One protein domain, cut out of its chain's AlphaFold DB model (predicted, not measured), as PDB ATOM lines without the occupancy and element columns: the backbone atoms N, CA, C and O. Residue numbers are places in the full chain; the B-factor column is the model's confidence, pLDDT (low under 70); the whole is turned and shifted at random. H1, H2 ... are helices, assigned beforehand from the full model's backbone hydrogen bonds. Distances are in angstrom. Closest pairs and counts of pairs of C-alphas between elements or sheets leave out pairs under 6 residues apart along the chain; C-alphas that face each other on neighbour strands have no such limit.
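What this domain is: This is residues 700 to 733 and 772 to 938 of the 975 residues of an uncharacterized protein of Euryarchaeota archaeon (UniProt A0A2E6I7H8). Five helices, H1, H2, H3, H5 and H6, form a bundle with H6 in its middle: H6, H2, H5 and H3 sit at four corners, and the long H1 packs on the side of H6 away from H5. H7 and H8 pack on the stretch of H1 from residue 702 to 713, H4 packs on the outside of H3 between two long loops, and residues 929 to 938, of which 933 to 938 belong to H9, stick out as a tail. The printed part has 201 residues with nine named helices, H1 to H9 in chain order, and no named strand; the class is all helix. The whole is compact, with a radius of gyration of the C-alphas of 18.0 A, and spans 51 by 48 by 37 A.

How they stand to each other: Begin with H1, residues 700 to 725, and look next at H6, residues 870 to 886: they touch along 29 pairs of C-alphas within 8 A, closest at Asn 711 and Ala 878, 5.0 A, and run opposite ways at a shallow tilt of 22 degrees. H2, residues 776 to 794, only just touches H1, with 3 such pairs, closest at the C-alphas of Ala 721 and Ile 777, 6.6 A. H2 also touches H6, closest at the C-alphas of Leu 785 and Ala 877, 6.2 A, running the same way at a shallow tilt of 19 degrees. H3, residues 800 to 818, forms a helical hairpin with H2, and it touches H6 at a steep tilt of 39 degrees, closest at the C-alphas of Ala 810 and Leu 876, 6.3 A. H4, residues 834 to 839, touches H3, closest at the C-alphas of Ala 808 and Leu 838, 5.5 A. H5, residues 852 to 866, touches H2, closest at the C-alphas of Glu 790 and Thr 852, 5.6 A, and H3, closest at the C-alphas of Leu 804 and Ile 855, 6.1 A, but H5 and H1 are apart. H7, residues 890 to 906, touches H1 closest at the C-alphas of Leu 706 and Phe 897, 6.2 A. H8, residues 917 to 929, forms a helical hairpin with H7 and touches H1 at a steep tilt of 46 degrees, closest at the C-alphas of Val 705 and Ile 924, 6.5 A. H9, residues 933 to 938, touches no helix. Every O i to N i+4 pair is within hydrogen-bond range in H1, H3, H4, H5, H6, H7, H8 and H9, and 13 of 15 are in H2.

Where its parts are: Find C-alpha 700 at (40.068, 56.504, 62.060); from there H1 runs 37.7 A to C-alpha 725 at (24.470, 28.668, 41.913). After the cut, H2 covers 27.7 A from Leu 776 to Glu 794, and H3 covers 26.9 A from Ala 800 to Thr 818. The short H4 follows at 834 to 839, then H5 measures 20.8 A, H6 24.4 A, H7 24.2 A and H8 18.1 A. H9 ends at C-alpha 938, (57.527, 46.554, 73.386).

The domain as a whole: Look for the two C-alphas farthest apart, those of Arg 772 and Ala 938, at 56.6 A. Residues 734 to 771 are not printed, and C-alphas 733 and 772 are 21.6 A apart across the cut. The links H3 to H4, 15 residues, and H4 to H5, 12 residues, are long. The mean pLDDT of the printed part is 74.2; 67 residues are under 70, among them 727 to 733, 772 to 779, 819 to 848 and 928 to 938.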
ATOM      1  N   PRO A 700      39.328  57.590  62.694       66.50
ATOM      2  CA  PRO A 700      40.068  56.504  62.060       66.50
ATOM      3  C   PRO A 700      39.499  55.133  62.427       66.50
ATOM      4  O   PRO A 700      39.280  54.305  61.550       66.50
ATOM      5  N   LEU A 701      39.161  54.925  63.698       70.81
ATOM      6  CA  LEU A 701      38.672  53.634  64.157       70.81
ATOM      7  C   LEU A 701      37.255  53.342  63.652       70.81
ATOM      8  O   LEU A 701      36.967  52.221  63.239       70.81
ATOM      9  N   LEU A 702      36.361  54.338  63.645       74.88
ATOM     10  CA  LEU A 702      35.018  54.152  63.086       74.88
ATOM     11  C   LEU A 702      35.077  53.810  61.590       74.88
ATOM     12  O   LEU A 702      34.279  53.005  61.106       74.88
ATOM     13  N   ARG A 703      36.037  54.400  60.865       81.56
ATOM     14  CA  ARG A 703      36.305  54.064  59.466       81.56
ATOM     15  C   ARG A 703      36.758  52.610  59.330       81.56
ATOM     16  O   ARG A 703      36.158  51.891  58.539       81.56
ATOM     17  N   ASP A 704      37.715  52.161  60.140       81.31
ATOM     18  CA  ASP A 704      38.213  50.779  60.101       81.31
ATOM     19  C   ASP A 704      37.113  49.758  60.424       81.31
ATOM     20  O   ASP A 704      36.948  48.772  59.701       81.31
ATOM     21  N   VAL A 705      36.294  50.026  61.447       80.88
ATOM     22  CA  VAL A 705      35.134  49.188  61.796       80.88
ATOM     23  C   VAL A 705      34.152  49.104  60.626       80.88
ATOM     24  O   VAL A 705      33.687  48.017  60.281       80.88
ATOM     25  N   LEU A 706      33.826  50.240  60.002       85.00
ATOM     26  CA  LEU A 706      32.899  50.285  58.871       85.00
ATOM     27  C   LEU A 706      33.454  49.535  57.654       85.00
ATOM     28  O   LEU A 706      32.719  48.791  57.004       85.00
ATOM     29  N   THR A 707      34.745  49.694  57.368       87.19
ATOM     30  CA  THR A 707      35.446  48.966  56.307       87.19
ATOM     31  C   THR A 707      35.388  47.460  56.541       87.19
ATOM     32  O   THR A 707      34.973  46.723  55.644       87.19
ATOM     33  N   GLN A 708      35.721  46.988  57.744       86.62
ATOM     34  CA  GLN A 708      35.662  45.558  58.054       86.62
ATOM     35  C   GLN A 708      34.230  45.013  58.011       86.62
ATOM     36  O   GLN A 708      34.003  43.948  57.442       86.62
ATOM     37  N   LEU A 709      33.244  45.767  58.509       86.44
ATOM     38  CA  LEU A 709      31.839  45.355  58.458       86.44
ATOM     39  C   LEU A 709      31.353  45.180  57.014       86.44
ATOM     40  O   LEU A 709      30.669  44.200  56.707       86.44
ATOM     41  N   ASN A 710      31.713  46.114  56.130       89.38
ATOM     42  CA  ASN A 710      31.392  46.019  54.707       89.38
ATOM     43  C   ASN A 710      32.050  44.774  54.091       89.38
ATOM     44  O   ASN A 710      31.380  44.025  53.379       89.38
ATOM     45  N   ASN A 711      33.322  44.511  54.409       88.69
ATOM     46  CA  ASN A 711      34.042  43.330  53.924       88.69
ATOM     47  C   ASN A 711      33.332  42.031  54.332       88.69
ATOM     48  O   ASN A 711      33.015  41.215  53.463       88.69
ATOM     49  N   SER A 712      33.012  41.873  55.620       86.06
ATOM     50  CA  SER A 712      32.307  40.693  56.136       86.06
ATOM     51  C   SER A 712      30.930  40.521  55.493       86.06
ATOM     52  O   SER A 712      30.550  39.408  55.128       86.06
ATOM     53  N   PHE A 713      30.182  41.614  55.299       87.75
ATOM     54  CA  PHE A 713      28.866  41.561  54.662       87.75
ATOM     55  C   PHE A 713      28.946  41.082  53.208       87.75
ATOM     56  O   PHE A 713      28.185  40.195  52.810       87.75
ATOM     57  N   TYR A 714      29.858  41.639  52.405       88.06
ATOM     58  CA  TYR A 714      29.960  41.265  50.995       88.06
ATOM     59  C   TYR A 714      30.501  39.851  50.798       88.06
ATOM     60  O   TYR A 714      29.981  39.149  49.934       88.06
ATOM     61  N   GLN A 715      31.458  39.408  51.621       86.31
ATOM     62  CA  GLN A 715      31.938  38.019  51.620       86.31
ATOM     63  C   GLN A 715      30.826  37.031  51.984       86.31
ATOM     64  O   GLN A 715      30.625  36.031  51.295       86.31
ATOM     65  N   TRP A 716      30.052  37.333  53.029       87.12
ATOM     66  CA  TRP A 716      28.889  36.529  53.405       87.12
ATOM     67  C   TRP A 716      27.863  36.454  52.267       87.12
ATOM     68  O   TRP A 716      27.375  35.373  51.924       87.12
ATOM     69  N   TYR A 717      27.544  37.595  51.649       83.69
ATOM     70  CA  TYR A 717      26.532  37.659  50.598       83.69
ATOM     71  C   TYR A 717      26.958  36.895  49.336       83.69
ATOM     72  O   TYR A 717      26.154  36.138  48.781       83.69
ATOM     73  N   THR A 718      28.210  37.046  48.889       84.38
ATOM     74  CA  THR A 718      28.726  36.294  47.735       84.38
ATOM     75  C   THR A 718      28.878  34.811  48.033       84.38
ATOM     76  O   THR A 718      28.568  34.007  47.155       84.38
ATOM     77  N   GLY A 719      29.248  34.431  49.259       83.94
ATOM     78  CA  GLY A 719      29.299  33.030  49.682       83.94
ATOM     79  C   GLY A 719      27.933  32.342  49.593       83.94
ATOM     80  O   GLY A 719      27.822  31.236  49.063       83.94
ATOM     81  N   ILE A 720      26.856  33.015  50.020       79.06
ATOM     82  CA  ILE A 720      25.490  32.489  49.852       79.06
ATOM     83  C   ILE A 720      25.125  32.373  48.368       79.06
ATOM     84  O   ILE A 720      24.558  31.360  47.950       79.06
ATOM     85  N   ALA A 721      25.439  33.394  47.570       79.88
ATOM     86  CA  ALA A 721      25.150  33.395  46.139       79.88
ATOM     87  C   ALA A 721      25.872  32.241  45.408       79.88
ATOM     88  O   ALA A 721      25.254  31.525  44.619       79.88
ATOM     89  N   GLU A 722      27.136  31.982  45.745       83.06
ATOM     90  CA  GLU A 722      27.925  30.874  45.200       83.06
ATOM     91  C   GLU A 722      27.316  29.512  45.538       83.06
ATOM     92  O   GLU A 722      27.152  28.655  44.660       83.06
ATOM     93  N   GLN A 723      26.939  29.310  46.802       77.50
ATOM     94  CA  GLN A 723      26.315  28.064  47.246       77.50
ATOM     95  C   GLN A 723      25.010  27.783  46.493       77.50
ATOM     96  O   GLN A 723      24.726  26.633  46.140       77.50
ATOM     97  N   MET A 724      24.227  28.822  46.205       73.06
ATOM     98  CA  MET A 724      22.997  28.688  45.431       73.06
ATOM     99  C   MET A 724      23.230  28.304  43.979       73.06
ATOM    100  O   MET A 724      22.557  27.405  43.468       73.06
ATOM    101  N   ASP A 725      24.175  28.957  43.313       74.81
ATOM    102  CA  ASP A 725      24.470  28.668  41.913       74.81
ATOM    103  C   ASP A 725      25.087  27.290  41.732       74.81
ATOM    104  O   ASP A 725      24.882  26.654  40.697       74.81
ATOM    105  N   ARG A 726      25.768  26.783  42.762       74.00
ATOM    106  CA  ARG A 726      26.226  25.390  42.827       74.00
ATOM    107  C   ARG A 726      25.114  24.400  43.178       74.00
ATOM    108  O   ARG A 726      25.321  23.194  43.062       74.00
ATOM    109  N   GLY A 727      23.936  24.874  43.588       65.44
ATOM    110  CA  GLY A 727      22.837  24.030  44.058       65.44
ATOM    111  C   GLY A 727      23.138  23.321  45.385       65.44
ATOM    112  O   GLY A 727      22.441  22.369  45.746       65.44
ATOM    113  N   THR A 728      24.170  23.756  46.114       66.56
ATOM    114  CA  THR A 728      24.559  23.189  47.407       66.56
ATOM    115  C   THR A 728      23.674  23.757  48.511       66.56
ATOM    116  O   THR A 728      23.556  24.966  48.681       66.56
ATOM    117  N   ARG A 729      23.026  22.868  49.268       51.72
ATOM    118  CA  ARG A 729      22.063  23.193  50.334       51.72
ATOM    119  C   ARG A 729      22.715  23.182  51.725       51.72
ATOM    120  O   ARG A 729      22.066  22.762  52.682       51.72
ATOM    121  N   ASN A 730      23.965  23.627  51.858       48.62
ATOM    122  CA  ASN A 730      24.580  23.788  53.181       48.62
ATOM    123  C   ASN A 730      24.043  25.062  53.835       48.62
ATOM    124  O   ASN A 730      24.681  26.099  53.905       48.62
ATOM    125  N   LEU A 731      22.800  24.946  54.294       46.66
ATOM    126  CA  LEU A 731      22.063  25.916  55.088       46.66
ATOM    127  C   LEU A 731      22.473  25.828  56.563       46.66
ATOM    128  O   LEU A 731      21.619  25.932  57.445       46.66
ATOM    129  N   THR A 732      23.751  25.577  56.843       43.50
ATOM    130  CA  THR A 732      24.275  25.818  58.182       43.50
ATOM    131  C   THR A 732      24.208  27.323  58.423       43.50
ATOM    132  O   THR A 732      24.443  28.154  57.545       43.50
ATOM    133  N   ARG A 733      23.685  27.661  59.595       38.25
ATOM    134  CA  ARG A 733      23.244  28.992  60.004       38.25
ATOM    135  C   ARG A 733      24.317  30.046  59.677       38.25
ATOM    136  O   ARG A 733      25.386  30.055  60.264       38.25
ATOM    137  N   ARG A 772      17.568  23.606  40.863       45.06
ATOM    138  CA  ARG A 772      18.230  23.888  39.592       45.06
ATOM    139  C   ARG A 772      19.245  25.006  39.843       45.06
ATOM    140  O   ARG A 772      18.830  26.032  40.381       45.06
ATOM    141  N   PRO A 773      20.524  24.814  39.480       51.97
ATOM    142  CA  PRO A 773      21.550  25.828  39.672       51.97
ATOM    143  C   PRO A 773      21.098  27.120  38.997       51.97
ATOM    144  O   PRO A 773      20.811  27.147  37.795       51.97
ATOM    145  N   SER A 774      20.964  28.176  39.789       54.50
ATOM    146  CA  SER A 774      20.414  29.454  39.360       54.50
ATOM    147  C   SER A 774      21.493  30.337  38.754       54.50
ATOM    148  O   SER A 774      21.661  31.443  39.233       54.50
ATOM    149  N   LYS A 775      22.165  29.917  37.669       53.88
ATOM    150  CA  LYS A 775      23.258  30.665  36.983       53.88
ATOM    151  C   LYS A 775      22.974  32.148  36.622       53.88
ATOM    152  O   LYS A 775      23.802  32.811  36.011       53.88
ATOM    153  N   LEU A 776      21.787  32.648  36.944       60.81
ATOM    154  CA  LEU A 776      21.329  34.023  36.849       60.81
ATOM    155  C   LEU A 776      21.791  34.913  38.019       60.81
ATOM    156  O   LEU A 776      21.728  36.131  37.874       60.81
ATOM    157  N   ILE A 777      22.229  34.365  39.167       67.25
ATOM    158  CA  ILE A 777      22.573  35.209  40.326       67.25
ATOM    159  C   ILE A 777      23.841  36.009  40.039       67.25
ATOM    160  O   ILE A 777      23.791  37.234  40.154       67.25
ATOM    161  N   VAL A 778      24.923  35.384  39.557       69.19
ATOM    162  CA  VAL A 778      26.151  36.130  39.196       69.19
ATOM    163  C   VAL A 778      25.891  37.204  38.151       69.19
ATOM    164  O   VAL A 778      26.356  38.333  38.290       69.19
ATOM    165  N   GLN A 779      25.090  36.870  37.136       69.62
ATOM    166  CA  GLN A 779      24.731  37.789  36.052       69.62
ATOM    167  C   GLN A 779      24.009  39.044  36.565       69.62
ATOM    168  O   GLN A 779      24.054  40.087  35.925       69.62
ATOM    169  N   SER A 780      23.359  38.965  37.729       76.69
ATOM    170  CA  SER A 780      22.727  40.118  38.374       76.69
ATOM    171  C   SER A 780      23.663  40.930  39.277       76.69
ATOM    172  O   SER A 780      23.358  42.084  39.567       76.69
ATOM    173  N   MET A 781      24.803  40.376  39.710       82.31
ATOM    174  CA  MET A 781      25.722  41.047  40.642       82.31
ATOM    175  C   MET A 781      26.669  42.025  39.939       82.31
ATOM    176  O   MET A 781      26.917  43.107  40.472       82.31
ATOM    177  N   TRP A 782      27.148  41.698  38.736       86.38
ATOM    178  CA  TRP A 782      28.022  42.589  37.958       86.38
ATOM    179  C   TRP A 782      27.368  43.936  37.607       86.38
ATOM    180  O   TRP A 782      27.973  44.972  37.895       86.38
ATOM    181  N   PRO A 783      26.110  43.986  37.120       86.81
ATOM    182  CA  PRO A 783      25.418  45.255  36.894       86.81
ATOM    183  C   PRO A 783      25.242  46.089  38.169       86.81
ATOM    184  O   PRO A 783      25.282  47.317  38.110       86.81
ATOM    185  N   LEU A 784      25.066  45.445  39.331       86.81
ATOM    186  CA  LEU A 784      24.954  46.140  40.617       86.81
ATOM    187  C   LEU A 784      26.293  46.747  41.045       86.81
ATOM    188  O   LEU A 784      26.320  47.906  41.456       86.81
ATOM    189  N   LEU A 785      27.394  45.999  40.909       88.94
ATOM    190  CA  LEU A 785      28.752  46.510  41.129       88.94
ATOM    191  C   LEU A 785      29.040  47.715  40.234       88.94
ATOM    192  O   LEU A 785      29.481  48.758  40.719       88.94
ATOM    193  N   ARG A 786      28.738  47.575  38.940       91.38
ATOM    194  CA  ARG A 786      28.906  48.628  37.941       91.38
ATOM    195  C   ARG A 786      28.118  49.874  38.315       91.38
ATOM    196  O   ARG A 786      28.718  50.924  38.521       91.38
ATOM    197  N   SER A 787      26.804  49.739  38.490       90.19
ATOM    198  CA  SER A 787      25.929  50.856  38.855       90.19
ATOM    199  C   SER A 787      26.405  51.550  40.130       90.19
ATOM    200  O   SER A 787      26.364  52.779  40.230       90.19
ATOM    201  N   ARG A 788      26.910  50.781  41.102       89.56
ATOM    202  CA  ARG A 788      27.413  51.332  42.358       89.56
ATOM    203  C   ARG A 788      28.694  52.142  42.184       89.56
ATOM    204  O   ARG A 788      28.775  53.241  42.732       89.56
ATOM    205  N   ALA A 789      29.663  51.626  41.430       89.31
ATOM    206  CA  ALA A 789      30.903  52.335  41.129       89.31
ATOM    207  C   ALA A 789      30.646  53.585  40.272       89.31
ATOM    208  O   ALA A 789      31.176  54.652  40.575       89.31
ATOM    209  N   GLU A 790      29.784  53.475  39.256       91.94
ATOM    210  CA  GLU A 790      29.386  54.595  38.400       91.94
ATOM    211  C   GLU A 790      28.737  55.709  39.230       91.94
ATOM    212  O   GLU A 790      29.195  56.848  39.194       91.94
ATOM    213  N   THR A 791      27.753  55.371  40.071       91.62
ATOM    214  CA  THR A 791      27.054  56.346  40.927       91.62
ATOM    215  C   THR A 791      28.008  57.065  41.884       91.62
ATOM    216  O   THR A 791      27.851  58.259  42.141       91.62
ATOM    217  N   ALA A 792      29.006  56.366  42.429       88.75
ATOM    218  CA  ALA A 792      29.986  56.968  43.333       88.75
ATOM    219  C   ALA A 792      30.893  57.985  42.618       88.75
ATOM    220  O   ALA A 792      31.292  58.988  43.207       88.75
ATOM    221  N   VAL A 793      31.186  57.752  41.338       89.81
ATOM    222  CA  VAL A 793      32.010  58.657  40.530       89.81
ATOM    223  C   VAL A 793      31.182  59.813  39.971       89.81
ATOM    224  O   VAL A 793      31.605  60.964  40.049       89.81
ATOM    225  N   GLU A 794      29.976  59.543  39.473       90.44
ATOM    226  CA  GLU A 794      29.064  60.565  38.935       90.44
ATOM    227  C   GLU A 794      28.585  61.549  39.998       90.44
ATOM    228  O   GLU A 794      28.445  62.739  39.721       90.44
ATOM    229  N   SER A 795      28.359  61.067  41.223       87.56
ATOM    230  CA  SER A 795      27.978  61.920  42.352       87.56
ATOM    231  C   SER A 795      29.128  62.795  42.863       87.56
ATOM    232  O   SER A 795      28.892  63.695  43.668       87.56
ATOM    233  N   GLY A 796      30.361  62.549  42.406       84.62
ATOM    234  CA  GLY A 796      31.563  63.219  42.896       84.62
ATOM    235  C   GLY A 796      32.016  62.750  44.282       84.62
ATOM    236  O   GLY A 796      32.911  63.368  44.854       84.62
ATOM    237  N   GLU A 797      31.436  61.673  44.828       84.50
ATOM    238  CA  GLU A 797      31.877  61.089  46.104       84.50
ATOM    239  C   GLU A 797      33.311  60.546  46.021       84.50
ATOM    240  O   GLU A 797      34.075  60.643  46.984       84.50
ATOM    241  N   VAL A 798      33.685  59.966  44.875       87.94
ATOM    242  CA  VAL A 798      35.026  59.427  44.627       87.94
ATOM    243  C   VAL A 798      35.516  59.872  43.247       87.94
ATOM    244  O   VAL A 798      34.821  59.650  42.257       87.94
ATOM    245  N   PRO A 799      36.727  60.445  43.125       88.19
ATOM    246  CA  PRO A 799      37.320  60.712  41.819       88.19
ATOM    247  C   PRO A 799      37.497  59.423  41.003       88.19
ATOM    248  O   PRO A 799      37.945  58.404  41.530       88.19
ATOM    249  N   ALA A 800      37.221  59.472  39.696       86.12
ATOM    250  CA  ALA A 800      37.305  58.297  38.821       86.12
ATOM    251  C   ALA A 800      38.672  57.590  38.906       86.12
ATOM    252  O   ALA A 800      38.738  56.377  39.069       86.12
ATOM    253  N   HIS A 801      39.774  58.342  38.877       83.19
ATOM    254  CA  HIS A 801      41.118  57.768  38.969       83.19
ATOM    255  C   HIS A 801      41.351  56.991  40.276       83.19
ATOM    256  O   HIS A 801      41.942  55.914  40.243       83.19
ATOM    257  N   THR A 802      40.841  57.487  41.408       86.44
ATOM    258  CA  THR A 802      40.933  56.805  42.705       86.44
ATOM    259  C   THR A 802      40.122  55.514  42.698       86.44
ATOM    260  O   THR A 802      40.630  54.477  43.113       86.44
ATOM    261  N   MET A 803      38.893  55.547  42.171       89.69
ATOM    262  CA  MET A 803      38.061  54.346  42.045       89.69
ATOM    263  C   MET A 803      38.746  53.290  41.169       89.69
ATOM    264  O   MET A 803      38.855  52.133  41.564       89.69
ATOM    265  N   LEU A 804      39.267  53.689  40.005       87.50
ATOM    266  CA  LEU A 804      39.935  52.773  39.082       87.50
ATOM    267  C   LEU A 804      41.184  52.140  39.708       87.50
ATOM    268  O   LEU A 804      41.395  50.934  39.580       87.50
ATOM    269  N   GLN A 805      41.987  52.939  40.411       84.75
ATOM    270  CA  GLN A 805      43.169  52.453  41.113       84.75
ATOM    271  C   GLN A 805      42.798  51.419  42.182       84.75
ATOM    272  O   GLN A 805      43.411  50.356  42.237       84.75
ATOM    273  N   GLN A 806      41.775  51.691  42.995       87.19
ATOM    274  CA  GLN A 806      41.346  50.775  44.053       87.19
ATOM    275  C   GLN A 806      40.769  49.474  43.491       87.19
ATOM    276  O   GLN A 806      41.100  48.396  43.980       87.19
ATOM    277  N   LEU A 807      39.995  49.540  42.403       89.25
ATOM    278  CA  LEU A 807      39.539  48.341  41.694       89.25
ATOM    279  C   LEU A 807      40.723  47.526  41.148       89.25
ATOM    280  O   LEU A 807      40.727  46.302  41.256       89.25
ATOM    281  N   ALA A 808      41.754  48.176  40.603       86.00
ATOM    282  CA  ALA A 808      42.947  47.485  40.120       86.00
ATOM    283  C   ALA A 808      43.752  46.827  41.258       86.00
ATOM    284  O   ALA A 808      44.174  45.679  41.115       86.00
ATOM    285  N   ILE A 809      43.914  47.512  42.399       83.75
ATOM    286  CA  ILE A 809      44.545  46.959  43.610       83.75
ATOM    287  C   ILE A 809      43.761  45.742  44.111       83.75
ATOM    288  O   ILE A 809      44.356  44.701  44.384       83.75
ATOM    289  N   ALA A 810      42.432  45.844  44.170       86.69
ATOM    290  CA  ALA A 810      41.546  44.765  44.594       86.69
ATOM    291  C   ALA A 810      41.709  43.508  43.720       86.69
ATOM    292  O   ALA A 810      41.853  42.399  44.236       86.69
ATOM    293  N   VAL A 811      41.762  43.682  42.394       86.50
ATOM    294  CA  VAL A 811      41.992  42.578  41.446       86.50
ATOM    295  C   VAL A 811      43.392  41.986  41.613       86.50
ATOM    296  O   VAL A 811      43.541  40.765  41.605       86.50
ATOM    297  N   ALA A 812      44.423  42.820  41.775       81.19
ATOM    298  CA  ALA A 812      45.793  42.353  41.979       81.19
ATOM    299  C   ALA A 812      45.932  41.544  43.281       81.19
ATOM    300  O   ALA A 812      46.511  40.457  43.265       81.19
ATOM    301  N   GLY A 813      45.337  42.021  44.378       83.00
ATOM    302  CA  GLY A 813      45.293  41.305  45.655       83.00
ATOM    303  C   GLY A 813      44.546  39.974  45.554       83.00
ATOM    304  O   GLY A 813      45.050  38.944  45.997       83.00
ATOM    305  N   HIS A 814      43.386  39.955  44.888       84.69
ATOM    306  CA  HIS A 814      42.639  38.713  44.647       84.69
ATOM    307  C   HIS A 814      43.451  37.694  43.837       84.69
ATOM    308  O   HIS A 814      43.472  36.509  44.169       84.69
ATOM    309  N   ARG A 815      44.174  38.141  42.803       79.81
ATOM    310  CA  ARG A 815      45.060  37.275  42.005       79.81
ATOM    311  C   ARG A 815      46.202  36.697  42.830       79.81
ATOM    312  O   ARG A 815      46.473  35.506  42.704       79.81
ATOM    313  N   ALA A 816      46.840  37.520  43.664       77.25
ATOM    314  CA  ALA A 816      47.903  37.069  44.560       77.25
ATOM    315  C   ALA A 816      47.397  35.975  45.514       77.25
ATOM    316  O   ALA A 816      48.076  34.973  45.710       77.25
ATOM    317  N   ASN A 817      46.172  36.120  46.021       77.06
ATOM    318  CA  ASN A 817      45.572  35.158  46.949       77.06
ATOM    319  C   ASN A 817      45.060  33.877  46.270       77.06
ATOM    320  O   ASN A 817      44.972  32.835  46.914       77.06
ATOM    321  N   THR A 818      44.700  33.933  44.985       76.31
ATOM    322  CA  THR A 818      44.099  32.797  44.256       76.31
ATOM    323  C   THR A 818      45.050  32.109  43.277       76.31
ATOM    324  O   THR A 818      44.655  31.145  42.617       76.31
ATOM    325  N   SER A 819      46.292  32.589  43.161       64.69
ATOM    326  CA  SER A 819      47.304  32.102  42.209       64.69
ATOM    327  C   SER A 819      46.789  32.009  40.765       64.69
ATOM    328  O   SER A 819      47.210  31.149  39.986       64.69
ATOM    329  N   GLN A 820      45.837  32.868  40.388       61.12
ATOM    330  CA  GLN A 820      45.288  32.887  39.036       61.12
ATOM    331  C   GLN A 820      46.233  33.642  38.095       61.12
ATOM    332  O   GLN A 820      46.612  34.787  38.350       61.12
ATOM    333  N   ALA A 821      46.597  33.003  36.979       52.94
ATOM    334  CA  ALA A 821      47.404  33.622  35.932       52.94
ATOM    335  C   ALA A 821      46.705  34.869  35.367       52.94
ATOM    336  O   ALA A 821      45.481  34.895  35.261       52.94
ATOM    337  N   VAL A 822      47.484  35.883  34.974       50.06
ATOM    338  CA  VAL A 822      46.961  37.106  34.350       50.06
ATOM    339  C   VAL A 822      46.307  36.742  33.011       50.06
ATOM    340  O   VAL A 822      47.025  36.363  32.083       50.06
ATOM    341  N   PRO A 823      44.974  36.846  32.865       49.41
ATOM    342  CA  PRO A 823      44.335  36.712  31.566       49.41
ATOM    343  C   PRO A 823      44.877  37.802  30.643       49.41
ATOM    344  O   PRO A 823      45.005  38.962  31.046       49.41
ATOM    345  N   ALA A 824      45.229  37.419  29.417       42.66
ATOM    346  CA  ALA A 824      45.688  38.355  28.404       42.66
ATOM    347  C   ALA A 824      44.589  39.402  28.172       42.66
ATOM    348  O   ALA A 824      43.510  39.086  27.673       42.66
ATOM    349  N   VAL A 825      44.845  40.637  28.599       42.84
ATOM    350  CA  VAL A 825      43.935  41.761  28.376       42.84
ATOM    351  C   VAL A 825      43.947  42.044  26.874       42.84
ATOM    352  O   VAL A 825      45.037  42.233  26.324       42.84
ATOM    353  N   PRO A 826      42.795  42.079  26.183       40.66
ATOM    354  CA  PRO A 826      42.751  42.651  24.849       40.66
ATOM    355  C   PRO A 826      43.255  44.084  24.978       40.66
ATOM    356  O   PRO A 826      42.683  44.861  25.740       40.66
ATOM    357  N   ILE A 827      44.340  44.421  24.282       40.56
ATOM    358  CA  ILE A 827      44.845  45.793  24.203       40.56
ATOM    359  C   ILE A 827      43.775  46.586  23.446       40.56
ATOM    360  O   ILE A 827      43.808  46.696  22.221       40.56
ATOM    361  N   SER A 828      42.744  47.045  24.152       40.41
ATOM    362  CA  SER A 828      41.767  47.955  23.588       40.41
ATOM    363  C   SER A 828      42.429  49.326  23.511       40.41
ATOM    364  O   SER A 828      43.220  49.713  24.368       40.41
ATOM    365  N   ALA A 829      42.129  50.062  22.447       40.91
ATOM    366  CA  ALA A 829      42.716  51.367  22.157       40.91
ATOM    367  C   ALA A 829      42.281  52.487  23.130       40.91
ATOM    368  O   ALA A 829      42.389  53.668  22.794       40.91
ATOM    369  N   SER A 830      41.753  52.154  24.313       45.81
ATOM    370  CA  SER A 830      41.524  53.135  25.368       45.81
ATOM    371  C   SER A 830      42.869  53.605  25.915       45.81
ATOM    372  O   SER A 830      43.765  52.802  26.149       45.81
ATOM    373  N   PHE A 831      42.988  54.912  26.153       50.66
ATOM    374  CA  PHE A 831      44.182  55.618  26.649       50.66
ATOM    375  C   PHE A 831      44.821  55.019  27.926       50.66
ATOM    376  O   PHE A 831      45.919  55.421  28.302       50.66
ATOM    377  N   VAL A 832      44.151  54.068  28.587       60.41
ATOM    378  CA  VAL A 832      44.649  53.297  29.727       60.41
ATOM    379  C   VAL A 832      44.768  51.825  29.331       60.41
ATOM    380  O   VAL A 832      43.763  51.147  29.114       60.41
ATOM    381  N   ASN A 833      46.000  51.314  29.266       68.00
ATOM    382  CA  ASN A 833      46.247  49.879  29.163       68.00
ATOM    383  C   ASN A 833      45.910  49.228  30.513       68.00
ATOM    384  O   ASN A 833      46.719  49.224  31.443       68.00
ATOM    385  N   PHE A 834      44.701  48.680  30.634       67.75
ATOM    386  CA  PHE A 834      44.245  48.014  31.856       67.75
ATOM    387  C   PHE A 834      45.153  46.849  32.281       67.75
ATOM    388  O   PHE A 834      45.269  46.565  33.471       67.75
ATOM    389  N   GLY A 835      45.834  46.196  31.332       64.88
ATOM    390  CA  GLY A 835      46.800  45.142  31.639       64.88
ATOM    391  C   GLY A 835      48.014  45.657  32.404       64.88
ATOM    392  O   GLY A 835      48.456  45.009  33.352       64.88
ATOM    393  N   ASP A 836      48.501  46.840  32.041       65.62
ATOM    394  CA  ASP A 836      49.609  47.495  32.732       65.62
ATOM    395  C   ASP A 836      49.167  48.001  34.109       65.62
ATOM    396  O   ASP A 836      49.846  47.752  35.107       65.62
ATOM    397  N   LEU A 837      47.966  48.583  34.197       69.00
ATOM    398  CA  LEU A 837      47.384  49.015  35.471       69.00
ATOM    399  C   LEU A 837      47.276  47.865  36.488       69.00
ATOM    400  O   LEU A 837      47.513  48.061  37.676       69.00
ATOM    401  N   LEU A 838      46.950  46.655  36.027       67.75
ATOM    402  CA  LEU A 838      46.855  45.465  36.875       67.75
ATOM    403  C   LEU A 838      48.215  44.889  37.291       67.75
ATOM    404  O   LEU A 838      48.283  44.181  38.294       67.75
ATOM    405  N   ARG A 839      49.285  45.145  36.526       67.75
ATOM    406  CA  ARG A 839      50.647  44.680  36.845       67.75
ATOM    407  C   ARG A 839      51.336  45.581  37.862       67.75
ATOM    408  O   ARG A 839      52.089  45.080  38.692       67.75
ATOM    409  N   SER A 840      51.075  46.886  37.818       63.88
ATOM    410  CA  SER A 840      51.677  47.845  38.747       63.88
ATOM    411  C   SER A 840      50.717  48.987  39.124       63.88
ATOM    412  O   SER A 840      50.948  50.150  38.787       63.88
ATOM    413  N   PRO A 841      49.660  48.694  39.911       60.03
ATOM    414  CA  PRO A 841      48.594  49.654  40.229       60.03
ATOM    415  C   PRO A 841      49.058  50.896  41.014       60.03
ATOM    416  O   PRO A 841      48.377  51.919  41.016       60.03
ATOM    417  N   GLY A 842      50.220  50.832  41.675       61.66
ATOM    418  CA  GLY A 842      50.829  51.972  42.371       61.66
ATOM    419  C   GLY A 842      51.772  52.829  41.516       61.66
ATOM    420  O   GLY A 842      52.106  53.934  41.925       61.66
ATOM    421  N   GLN A 843      52.220  52.340  40.351       59.12
ATOM    422  CA  GLN A 843      53.223  53.030  39.522       59.12
ATOM    423  C   GLN A 843      52.601  53.949  38.467       59.12
ATOM    424  O   GLN A 843      53.253  54.882  38.001       59.12
ATOM    425  N   TYR A 844      51.341  53.714  38.099       57.59
ATOM    426  CA  TYR A 844      50.646  54.544  37.125       57.59
ATOM    427  C   TYR A 844      49.928  55.697  37.822       57.59
ATOM    428  O   TYR A 844      48.876  55.521  38.435       57.59
ATOM    429  N   ALA A 845      50.481  56.903  37.680       57.81
ATOM    430  CA  ALA A 845      49.734  58.129  37.915       57.81
ATOM    431  C   ALA A 845      48.627  58.217  36.854       57.81
ATOM    432  O   ALA A 845      48.861  58.623  35.714       57.81
ATOM    433  N   LEU A 846      47.430  57.753  37.208       66.69
ATOM    434  CA  LEU A 846      46.274  57.805  36.326       66.69
ATOM    435  C   LEU A 846      45.900  59.271  36.053       66.69
ATOM    436  O   LEU A 846      45.837  60.069  36.994       66.69
ATOM    437  N   PRO A 847      45.640  59.656  34.791       65.81
ATOM    438  CA  PRO A 847      45.303  61.032  34.477       65.81
ATOM    439  C   PRO A 847      43.978  61.423  35.157       65.81
ATOM    440  O   PRO A 847      43.023  60.642  35.152       65.81
ATOM    441  N   PRO A 848      43.862  62.649  35.700       61.44
ATOM    442  CA  PRO A 848      42.630  63.116  36.334       61.44
ATOM    443  C   PRO A 848      41.456  63.257  35.348       61.44
ATOM    444  O   PRO A 848      40.324  63.435  35.781       61.44
ATOM    445  N   SER A 849      41.705  63.146  34.037       70.44
ATOM    446  CA  SER A 849      40.693  63.164  32.974       70.44
ATOM    447  C   SER A 849      39.881  61.870  32.845       70.44
ATOM    448  O   SER A 849      39.106  61.747  31.898       70.44
ATOM    449  N   LEU A 850      40.075  60.894  33.738       77.75
ATOM    450  CA  LEU A 850      39.263  59.681  33.751       77.75
ATOM    451  C   LEU A 850      37.799  60.004  34.029       77.75
ATOM    452  O   LEU A 850      37.463  60.810  34.898       77.75
ATOM    453  N   SER A 851      36.930  59.343  33.280       84.31
ATOM    454  CA  SER A 851      35.488  59.522  33.332       84.31
ATOM    455  C   SER A 851      34.803  58.298  33.934       84.31
ATOM    456  O   SER A 851      35.372  57.207  34.003       84.31
ATOM    457  N   THR A 852      33.530  58.442  34.301       86.06
ATOM    458  CA  THR A 852      32.679  57.315  34.709       86.06
ATOM    459  C   THR A 852      32.663  56.189  33.666       86.06
ATOM    460  O   THR A 852      32.620  55.013  34.020       86.06
ATOM    461  N   LYS A 853      32.772  56.522  32.369       85.81
ATOM    462  CA  LYS A 853      32.790  55.530  31.282       85.81
ATOM    463  C   LYS A 853      34.009  54.613  31.339       85.81
ATOM    464  O   LYS A 853      33.894  53.450  30.966       85.81
ATOM    465  N   ASP A 854      35.146  55.111  31.817       84.75
ATOM    466  CA  ASP A 854      36.372  54.319  31.933       84.75
ATOM    467  C   ASP A 854      36.262  53.296  33.075       84.75
ATOM    468  O   ASP A 854      36.724  52.164  32.943       84.75
ATOM    469  N   ILE A 855      35.568  53.656  34.163       87.06
ATOM    470  CA  ILE A 855      35.234  52.735  35.264       87.06
ATOM    471  C   ILE A 855      34.302  51.635  34.784       87.06
ATOM    472  O   ILE A 855      34.547  50.457  35.035       87.06
ATOM    473  N   ALA A 856      33.254  52.023  34.062       87.25
ATOM    474  CA  ALA A 856      32.296  51.098  33.487       87.25
ATOM    475  C   ALA A 856      32.976  50.098  32.540       87.25
ATOM    476  O   ALA A 856      32.796  48.893  32.683       87.25
ATOM    477  N   ALA A 857      33.827  50.595  31.636       85.56
ATOM    478  CA  ALA A 857      34.591  49.764  30.712       85.56
ATOM    479  C   ALA A 857      35.549  48.806  31.437       85.56
ATOM    480  O   ALA A 857      35.717  47.665  31.009       85.56
ATOM    481  N   PHE A 858      36.161  49.242  32.545       87.25
ATOM    482  CA  PHE A 858      37.012  48.368  33.347       87.25
ATOM    483  C   PHE A 858      36.214  47.262  34.040       87.25
ATOM    484  O   PHE A 858      36.631  46.108  34.009       87.25
ATOM    485  N   ILE A 859      35.051  47.578  34.617       88.94
ATOM    486  CA  ILE A 859      34.178  46.569  35.233       88.94
ATOM    487  C   ILE A 859      33.642  45.597  34.174       88.94
ATOM    488  O   ILE A 859      33.658  44.398  34.426       88.94
ATOM    489  N   ASP A 860      33.272  46.070  32.981       87.31
ATOM    490  CA  ASP A 860      32.854  45.210  31.862       87.31
ATOM    491  C   ASP A 860      33.988  44.266  31.419       87.31
ATOM    492  O   ASP A 860      33.765  43.087  31.134       87.31
ATOM    493  N   TYR A 861      35.231  44.761  31.402       86.81
ATOM    494  CA  TYR A 861      36.410  43.928  31.162       86.81
ATOM    495  C   TYR A 861      36.587  42.862  32.258       86.81
ATOM    496  O   TYR A 861      36.853  41.694  31.946       86.81
ATOM    497  N   LEU A 862      36.429  43.236  33.532       87.06
ATOM    498  CA  LEU A 862      36.506  42.295  34.651       87.06
ATOM    499  C   LEU A 862      35.379  41.265  34.597       87.06
ATOM    500  O   LEU A 862      35.657  40.087  34.798       87.06
ATOM    501  N   GLU A 863      34.155  41.666  34.260       88.12
ATOM    502  CA  GLU A 863      33.024  40.760  34.074       88.12
ATOM    503  C   GLU A 863      33.323  39.746  32.969       88.12
ATOM    504  O   GLU A 863      33.225  38.547  33.209       88.12
ATOM    505  N   ALA A 864      33.776  40.186  31.790       83.75
ATOM    506  CA  ALA A 864      34.103  39.280  30.684       83.75
ATOM    507  C   ALA A 864      35.215  38.274  31.039       83.75
ATOM    508  O   ALA A 864      35.247  37.155  30.525       83.75
ATOM    509  N   THR A 865      36.124  38.672  31.927       81.88
ATOM    510  CA  THR A 865      37.316  37.904  32.288       81.88
ATOM    511  C   THR A 865      37.087  36.972  33.484       81.88
ATOM    512  O   THR A 865      37.566  35.839  33.495       81.88
ATOM    513  N   TYR A 866      36.337  37.437  34.483       82.50
ATOM    514  CA  TYR A 866      36.130  36.808  35.790       82.50
ATOM    515  C   TYR A 866      34.657  36.489  36.054       82.50
ATOM    516  O   TYR A 866      34.224  36.445  37.203       82.50
ATOM    517  N   PHE A 867      33.876  36.244  35.000       80.94
ATOM    518  CA  PHE A 867      32.414  36.181  35.072       80.94
ATOM    519  C   PHE A 867      31.837  35.224  36.131       80.94
ATOM    520  O   PHE A 867      30.700  35.423  36.527       80.94
ATOM    521  N   ASN A 868      32.584  34.209  36.590       80.62
ATOM    522  CA  ASN A 868      32.160  33.231  37.607       80.62
ATOM    523  C   ASN A 868      32.899  33.350  38.957       80.62
ATOM    524  O   ASN A 868      32.765  32.457  39.797       80.62
ATOM    525  N   ASP A 869      33.712  34.385  39.173       85.31
ATOM    526  CA  ASP A 869      34.524  34.517  40.388       85.31
ATOM    527  C   ASP A 869      33.783  35.307  41.482       85.31
ATOM    528  O   ASP A 869      33.846  36.533  41.570       85.31
ATOM    529  N   TYR A 870      33.059  34.577  42.332       85.19
ATOM    530  CA  TYR A 870      32.324  35.124  43.478       85.19
ATOM    531  C   TYR A 870      33.214  35.805  44.517       85.19
ATOM    532  O   TYR A 870      32.797  36.794  45.129       85.19
ATOM    533  N   GLY A 871      34.428  35.283  44.707       85.25
ATOM    534  CA  GLY A 871      35.408  35.873  45.610       85.25
ATOM    535  C   GLY A 871      35.792  37.264  45.126       85.25
ATOM    536  O   GLY A 871      35.684  38.228  45.885       85.25
ATOM    537  N   LEU A 872      36.112  37.390  43.833       89.00
ATOM    538  CA  LEU A 872      36.444  38.682  43.238       89.00
ATOM    539  C   LEU A 872      35.279  39.671  43.337       89.00
ATOM    540  O   LEU A 872      35.495  40.813  43.726       89.00
ATOM    541  N   ILE A 873      34.046  39.252  43.035       87.56
ATOM    542  CA  ILE A 873      32.857  40.118  43.144       87.56
ATOM    543  C   ILE A 873      32.718  40.678  44.567       87.56
ATOM    544  O   ILE A 873      32.452  41.870  44.738       87.56
ATOM    545  N   GLY A 874      32.930  39.838  45.585       86.44
ATOM    546  CA  GLY A 874      32.855  40.244  46.989       86.44
ATOM    547  C   GLY A 874      33.947  41.249  47.345       86.44
ATOM    548  O   GLY A 874      33.660  42.289  47.935       86.44
ATOM    549  N   VAL A 875      35.179  40.978  46.906       87.56
ATOM    550  CA  VAL A 875      36.334  41.866  47.090       87.56
ATOM    551  C   VAL A 875      36.127  43.209  46.377       87.56
ATOM    552  O   VAL A 875      36.416  44.255  46.955       87.56
ATOM    553  N   LEU A 876      35.588  43.219  45.156       91.88
ATOM    554  CA  LEU A 876      35.292  44.450  44.416       91.88
ATOM    555  C   LEU A 876      34.203  45.277  45.110       91.88
ATOM    556  O   LEU A 876      34.383  46.481  45.279       91.88
ATOM    557  N   ALA A 877      33.112  44.647  45.563       90.06
ATOM    558  CA  ALA A 877      32.038  45.334  46.288       90.06
ATOM    559  C   ALA A 877      32.560  46.017  47.561       90.06
ATOM    560  O   ALA A 877      32.316  47.204  47.793       90.06
ATOM    561  N   ALA A 878      33.336  45.264  48.339       88.44
ATOM    562  CA  ALA A 878      34.022  45.724  49.535       88.44
ATOM    563  C   ALA A 878      34.940  46.925  49.262       88.44
ATOM    564  O   ALA A 878      34.881  47.929  49.974       88.44
ATOM    565  N   ASN A 879      35.753  46.862  48.205       90.00
ATOM    566  CA  ASN A 879      36.681  47.939  47.857       90.00
ATOM    567  C   ASN A 879      35.971  49.195  47.337       90.00
ATOM    568  O   ASN A 879      36.391  50.302  47.677       90.00
ATOM    569  N   ILE A 880      34.877  49.060  46.575       90.50
ATOM    570  CA  ILE A 880      34.060  50.210  46.148       90.50
ATOM    571  C   ILE A 880      33.532  50.960  47.373       90.50
ATOM    572  O   ILE A 880      33.668  52.182  47.452       90.50
ATOM    573  N   GLU A 881      32.963  50.248  48.350       89.06
ATOM    574  CA  GLU A 881      32.462  50.886  49.571       89.06
ATOM    575  C   GLU A 881      33.595  51.439  50.439       89.06
ATOM    576  O   GLU A 881      33.501  52.572  50.906       89.06
ATOM    577  N   THR A 882      34.697  50.703  50.585       86.88
ATOM    578  CA  THR A 882      35.873  51.167  51.336       86.88
ATOM    579  C   THR A 882      36.406  52.477  50.761       86.88
ATOM    580  O   THR A 882      36.572  53.454  51.490       86.88
ATOM    581  N   THR A 883      36.559  52.555  49.440       88.88
ATOM    582  CA  THR A 883      37.029  53.765  48.750       88.88
ATOM    583  C   THR A 883      36.104  54.955  48.988       88.88
ATOM    584  O   THR A 883      36.577  56.067  49.218       88.88
ATOM    585  N   ARG A 884      34.784  54.730  49.002       87.75
ATOM    586  CA  ARG A 884      33.804  55.775  49.342       87.75
ATOM    587  C   ARG A 884      33.975  56.240  50.790       87.75
ATOM    588  O   ARG A 884      33.971  57.440  51.041       87.75
ATOM    589  N   THR A 885      34.183  55.313  51.727       85.19
ATOM    590  CA  THR A 885      34.318  55.630  53.161       85.19
ATOM    591  C   THR A 885      35.627  56.325  53.542       85.19
ATOM    592  O   THR A 885      35.654  57.054  54.536       85.19
ATOM    593  N   ILE A 886      36.702  56.165  52.760       81.88
ATOM    594  CA  ILE A 886      37.995  56.820  53.029       81.88
ATOM    595  C   ILE A 886      37.847  58.346  53.062       81.88
ATOM    596  O   ILE A 886      38.434  59.000  53.922       81.88
ATOM    597  N   ASN A 887      37.003  58.901  52.191       78.94
ATOM    598  CA  ASN A 887      36.820  60.347  52.061       78.94
ATOM    599  C   ASN A 887      35.721  60.920  52.969       78.94
ATOM    600  O   ASN A 887      35.466  62.123  52.928       78.94
ATOM    601  N   TYR A 888      35.045  60.092  53.771       84.12
ATOM    602  CA  TYR A 888      33.979  60.570  54.647       84.12
ATOM    603  C   TYR A 888      34.546  61.334  55.843       84.12
ATOM    604  O   TYR A 888      35.495  60.892  56.503       84.12
ATOM    605  N   ASN A 889      33.922  62.476  56.133       83.06
ATOM    606  CA  ASN A 889      34.098  63.178  57.399       83.06
ATOM    607  C   ASN A 889      33.378  62.431  58.543       83.06
ATOM    608  O   ASN A 889      32.648  61.468  58.305       83.06
ATOM    609  N   GLN A 890      33.579  62.860  59.791       76.88
ATOM    610  CA  GLN A 890      33.044  62.166  60.969       76.88
ATOM    611  C   GLN A 890      31.518  61.990  60.927       76.88
ATOM    612  O   GLN A 890      31.017  60.887  61.137       76.88
ATOM    613  N   ASP A 891      30.777  63.049  60.599       77.19
ATOM    614  CA  ASP A 891      29.312  63.004  60.549       77.19
ATOM    615  C   ASP A 891      28.814  62.071  59.437       77.19
ATOM    616  O   ASP A 891      27.862  61.310  59.623       77.19
ATOM    617  N   GLN A 892      29.492  62.084  58.285       83.62
ATOM    618  CA  GLN A 892      29.224  61.169  57.179       83.62
ATOM    619  C   GLN A 892      29.537  59.719  57.554       83.62
ATOM    620  O   GLN A 892      28.755  58.839  57.203       83.62
ATOM    621  N   LEU A 893      30.627  59.460  58.283       79.88
ATOM    622  CA  LEU A 893      30.974  58.122  58.775       79.88
ATOM    623  C   LEU A 893      29.913  57.594  59.738       79.88
ATOM    624  O   LEU A 893      29.454  56.467  59.570       79.88
ATOM    625  N   ILE A 894      29.470  58.412  60.693       76.38
ATOM    626  CA  ILE A 894      28.419  58.040  61.649       76.38
ATOM    627  C   ILE A 894      27.109  57.744  60.912       76.38
ATOM    628  O   ILE A 894      26.500  56.688  61.115       76.38
ATOM    629  N   ALA A 895      26.688  58.638  60.013       81.12
ATOM    630  CA  ALA A 895      25.464  58.457  59.239       81.12
ATOM    631  C   ALA A 895      25.536  57.221  58.323       81.12
ATOM    632  O   ALA A 895      24.565  56.465  58.219       81.12
ATOM    633  N   ALA A 896      26.683  56.986  57.679       83.44
ATOM    634  CA  ALA A 896      26.916  55.820  56.834       83.44
ATOM    635  C   ALA A 896      26.917  54.526  57.652       83.44
ATOM    636  O   ALA A 896      26.233  53.578  57.271       83.44
ATOM    637  N   PHE A 897      27.600  54.506  58.798       82.56
ATOM    638  CA  PHE A 897      27.627  53.363  59.707       82.56
ATOM    639  C   PHE A 897      26.216  52.991  60.166       82.56
ATOM    640  O   PHE A 897      25.806  51.844  60.014       82.56
ATOM    641  N   GLN A 898      25.425  53.957  60.641       77.88
ATOM    642  CA  GLN A 898      24.042  53.705  61.063       77.88
ATOM    643  C   GLN A 898      23.183  53.173  59.920       77.88
ATOM    644  O   GLN A 898      22.440  52.200  60.083       77.88
ATOM    645  N   LYS A 899      23.289  53.802  58.746       84.88
ATOM    646  CA  LYS A 899      22.559  53.386  57.550       84.88
ATOM    647  C   LYS A 899      22.920  51.955  57.159       84.88
ATOM    648  O   LYS A 899      22.013  51.159  56.922       84.88
ATOM    649  N   TYR A 900      24.208  51.624  57.099       83.00
ATOM    650  CA  TYR A 900      24.689  50.310  56.682       83.00
ATOM    651  C   TYR A 900      24.420  49.246  57.729       83.00
ATOM    652  O   TYR A 900      23.846  48.222  57.387       83.00
ATOM    653  N   TYR A 901      24.678  49.506  59.006       80.56
ATOM    654  CA  TYR A 901      24.357  48.564  60.071       80.56
ATOM    655  C   TYR A 901      22.861  48.224  60.109       80.56
ATOM    656  O   TYR A 901      22.488  47.046  60.119       80.56
ATOM    657  N   ARG A 902      21.978  49.234  60.042       77.00
ATOM    658  CA  ARG A 902      20.523  49.007  59.981       77.00
ATOM    659  C   ARG A 902      20.113  48.282  58.702       77.00
ATOM    660  O   ARG A 902      19.231  47.427  58.758       77.00
ATOM    661  N   ALA A 903      20.728  48.599  57.564       81.19
ATOM    662  CA  ALA A 903      20.469  47.888  56.318       81.19
ATOM    663  C   ALA A 903      20.895  46.417  56.431       81.19
ATOM    664  O   ALA A 903      20.077  45.534  56.188       81.19
ATOM    665  N   TYR A 904      22.121  46.139  56.868       82.81
ATOM    666  CA  TYR A 904      22.701  44.800  56.950       82.81
ATOM    667  C   TYR A 904      21.977  43.912  57.954       82.81
ATOM    668  O   TYR A 904      21.589  42.801  57.599       82.81
ATOM    669  N   ARG A 905      21.681  44.420  59.158       74.38
ATOM    670  CA  ARG A 905      20.901  43.691  60.176       74.38
ATOM    671  C   ARG A 905      19.537  43.237  59.653       74.38
ATOM    672  O   ARG A 905      19.049  42.174  60.025       74.38
ATOM    673  N   ASN A 906      18.910  44.052  58.807       73.06
ATOM    674  CA  ASN A 906      17.593  43.763  58.246       73.06
ATOM    675  C   ASN A 906      17.662  43.053  56.887       73.06
ATOM    676  O   ASN A 906      16.636  42.573  56.395       73.06
ATOM    677  N   THR A 907      18.845  42.972  56.274       73.25
ATOM    678  CA  THR A 907      19.019  42.349  54.966       73.25
ATOM    679  C   THR A 907      18.898  40.845  55.105       73.25
ATOM    680  O   THR A 907      19.587  40.198  55.897       73.25
ATOM    681  N   LYS A 908      18.005  40.280  54.294       70.38
ATOM    682  CA  LYS A 908      17.838  38.842  54.164       70.38
ATOM    683  C   LYS A 908      18.282  38.413  52.778       70.38
ATOM    684  O   LYS A 908      17.610  38.733  51.799       70.38
ATOM    685  N   ALA A 909      19.352  37.631  52.689       64.25
ATOM    686  CA  ALA A 909      19.662  36.930  51.455       64.25
ATOM    687  C   ALA A 909      18.512  35.948  51.164       64.25
ATOM    688  O   ALA A 909      18.128  35.139  52.019       64.25
ATOM    689  N   LEU A 910      17.906  36.077  49.978       58.72
ATOM    690  CA  LEU A 910      16.754  35.283  49.519       58.72
ATOM    691  C   LEU A 910      15.527  35.315  50.436       58.72
ATOM    692  O   LEU A 910      14.777  34.336  50.500       58.72
ATOM    693  N   ASN A 911      15.335  36.393  51.198       60.38
ATOM    694  CA  ASN A 911      14.302  36.470  52.235       60.38
ATOM    695  C   ASN A 911      14.419  35.381  53.328       60.38
ATOM    696  O   ASN A 911      13.458  35.163  54.068       60.38
ATOM    697  N   ARG A 912      15.570  34.699  53.448       59.47
ATOM    698  CA  ARG A 912      15.760  33.545  54.346       59.47
ATOM    699  C   ARG A 912      16.938  33.690  55.302       59.47
ATOM    700  O   ARG A 912      16.749  33.442  56.487       59.47
ATOM    701  N   PHE A 913      18.114  34.099  54.825       68.69
ATOM    702  CA  PHE A 913      19.315  34.189  55.666       68.69
ATOM    703  C   PHE A 913      19.563  35.628  56.068       68.69
ATOM    704  O   PHE A 913      19.759  36.482  55.211       68.69
ATOM    705  N   THR A 914      19.545  35.892  57.365       73.44
ATOM    706  CA  THR A 914      19.924  37.185  57.932       73.44
ATOM    707  C   THR A 914      21.430  37.234  58.125       73.44
ATOM    708  O   THR A 914      22.011  36.276  58.635       73.44
ATOM    709  N   PHE A 915      22.044  38.357  57.766       76.69
ATOM    710  CA  PHE A 915      23.423  38.626  58.150       76.69
ATOM    711  C   PHE A 915      23.489  38.885  59.659       76.69
ATOM    712  O   PHE A 915      22.732  39.704  60.189       76.69
ATOM    713  N   SER A 916      24.390  38.199  60.363       75.31
ATOM    714  CA  SER A 916      24.628  38.364  61.802       75.31
ATOM    715  C   SER A 916      25.452  39.631  62.078       75.31
ATOM    716  O   SER A 916      26.558  39.576  62.613       75.31
ATOM    717  N   ALA A 917      24.909  40.794  61.697       70.75
ATOM    718  CA  ALA A 917      25.605  42.083  61.745       70.75
ATOM    719  C   ALA A 917      26.178  42.400  63.134       70.75
ATOM    720  O   ALA A 917      27.318  42.838  63.244       70.75
ATOM    721  N   THR A 918      25.410  42.141  64.197       68.81
ATOM    722  CA  THR A 918      25.839  42.402  65.577       68.81
ATOM    723  C   THR A 918      27.007  41.510  65.997       68.81
ATOM    724  O   THR A 918      27.957  42.003  66.592       68.81
ATOM    725  N   ALA A 919      26.971  40.217  65.660       67.38
ATOM    726  CA  ALA A 919      28.043  39.282  66.004       67.38
ATOM    727  C   ALA A 919      29.339  39.605  65.241       67.38
ATOM    728  O   ALA A 919      30.413  39.624  65.833       67.38
ATOM    729  N   ASN A 920      29.229  39.944  63.952       75.06
ATOM    730  CA  ASN A 920      30.376  40.388  63.157       75.06
ATOM    731  C   ASN A 920      30.996  41.668  63.724       75.06
ATOM    732  O   ASN A 920      32.211  41.749  63.843       75.06
ATOM    733  N   LEU A 921      30.176  42.641  64.138       70.75
ATOM    734  CA  LEU A 921      30.684  43.842  64.801       70.75
ATOM    735  C   LEU A 921      31.454  43.518  66.080       70.75
ATOM    736  O   LEU A 921      32.525  44.074  66.284       70.75
ATOM    737  N   VAL A 922      30.941  42.620  66.923       63.50
ATOM    738  CA  VAL A 922      31.653  42.198  68.141       63.50
ATOM    739  C   VAL A 922      33.021  41.602  67.796       63.50
ATOM    740  O   VAL A 922      34.008  41.972  68.427       63.50
ATOM    741  N   ASN A 923      33.106  40.748  66.773       72.88
ATOM    742  CA  ASN A 923      34.379  40.167  66.331       72.88
ATOM    743  C   ASN A 923      35.355  41.236  65.824       72.88
ATOM    744  O   ASN A 923      36.494  41.279  66.275       72.88
ATOM    745  N   ILE A 924      34.882  42.153  64.977       75.19
ATOM    746  CA  ILE A 924      35.671  43.286  64.471       75.19
ATOM    747  C   ILE A 924      36.212  44.129  65.629       75.19
ATOM    748  O   ILE A 924      37.383  44.499  65.651       75.19
ATOM    749  N   PHE A 925      35.383  44.408  66.635       63.59
ATOM    750  CA  PHE A 925      35.830  45.140  67.815       63.59
ATOM    751  C   PHE A 925      36.874  44.376  68.617       63.59
ATOM    752  O   PHE A 925      37.846  44.985  69.051       63.59
ATOM    753  N   ARG A 926      36.713  43.063  68.796       62.59
ATOM    754  CA  ARG A 926      37.732  42.238  69.457       62.59
ATOM    755  C   ARG A 926      39.060  42.299  68.707       62.59
ATOM    756  O   ARG A 926      40.090  42.483  69.344       62.59
ATOM    757  N   GLU A 927      39.031  42.205  67.381       70.12
ATOM    758  CA  GLU A 927      40.230  42.282  66.539       70.12
ATOM    759  C   GLU A 927      40.906  43.654  66.611       70.12
ATOM    760  O   GLU A 927      42.121  43.730  66.771       70.12
ATOM    761  N   LEU A 928      40.131  44.740  66.555       63.34
ATOM    762  CA  LEU A 928      40.663  46.104  66.603       63.34
ATOM    763  C   LEU A 928      41.133  46.523  68.006       63.34
ATOM    764  O   LEU A 928      42.057  47.324  68.128       63.34
ATOM    765  N   VAL A 929      40.527  45.981  69.069       55.34
ATOM    766  CA  VAL A 929      40.969  46.164  70.468       55.34
ATOM    767  C   VAL A 929      42.201  45.324  70.783       55.34
ATOM    768  O   VAL A 929      42.987  45.686  71.663       55.34
ATOM    769  N   ALA A 930      42.367  44.180  70.119       53.72
ATOM    770  CA  ALA A 930      43.468  43.277  70.385       53.72
ATOM    771  C   ALA A 930      44.800  43.945  70.019       53.72
ATOM    772  O   ALA A 930      45.239  43.935  68.874       53.72
ATOM    773  N   VAL A 931      45.488  44.491  71.028       43.44
ATOM    774  CA  VAL A 931      46.834  45.051  70.875       43.44
ATOM    775  C   VAL A 931      47.740  43.973  70.276       43.44
ATOM    776  O   VAL A 931      47.900  42.918  70.914       43.44
ATOM    777  N   PRO A 932      48.359  44.196  69.101       44.94
ATOM    778  CA  PRO A 932      49.291  43.247  68.510       44.94
ATOM    779  C   PRO A 932      50.339  42.814  69.540       44.94
ATOM    780  O   PRO A 932      50.910  43.652  70.239       44.94
ATOM    781  N   GLY A 933      50.597  41.507  69.656       39.25
ATOM    782  CA  GLY A 933      51.470  40.957  70.706       39.25
ATOM    783  C   GLY A 933      52.860  41.607  70.755       39.25
ATOM    784  O   GLY A 933      53.416  41.793  71.832       39.25
ATOM    785  N   ALA A 934      53.377  42.044  69.602       41.94
ATOM    786  CA  ALA A 934      54.642  42.767  69.486       41.94
ATOM    787  C   ALA A 934      54.621  44.158  70.149       41.94
ATOM    788  O   ALA A 934      55.605  44.546  70.774       41.94
ATOM    789  N   LEU A 935      53.505  44.890  70.062       42.75
ATOM    790  CA  LEU A 935      53.349  46.191  70.719       42.75
ATOM    791  C   LEU A 935      53.179  46.018  72.228       42.75
ATOM    792  O   LEU A 935      53.853  46.702  72.987       42.75
ATOM    793  N   ARG A 936      52.413  45.007  72.661       42.91
ATOM    794  CA  ARG A 936      52.332  44.615  74.080       42.91
ATOM    795  C   ARG A 936      53.701  44.260  74.664       42.91
ATOM    796  O   ARG A 936      54.000  44.656  75.783       42.91
ATOM    797  N   ALA A 937      54.534  43.540  73.913       39.28
ATOM    798  CA  ALA A 937      55.888  43.186  74.333       39.28
ATOM    799  C   ALA A 937      56.827  44.405  74.380       39.28
ATOM    800  O   ALA A 937      57.605  44.530  75.319       39.28
ATOM    801  N   ALA A 938      56.730  45.324  73.414       41.75
ATOM    802  CA  ALA A 938      57.527  46.554  73.386       41.75
ATOM    803  C   ALA A 938      57.132  47.545  74.496       41.75
ATOM    804  O   ALA A 938      57.982  48.224  75.070       41.75
TER     805      ALA A 938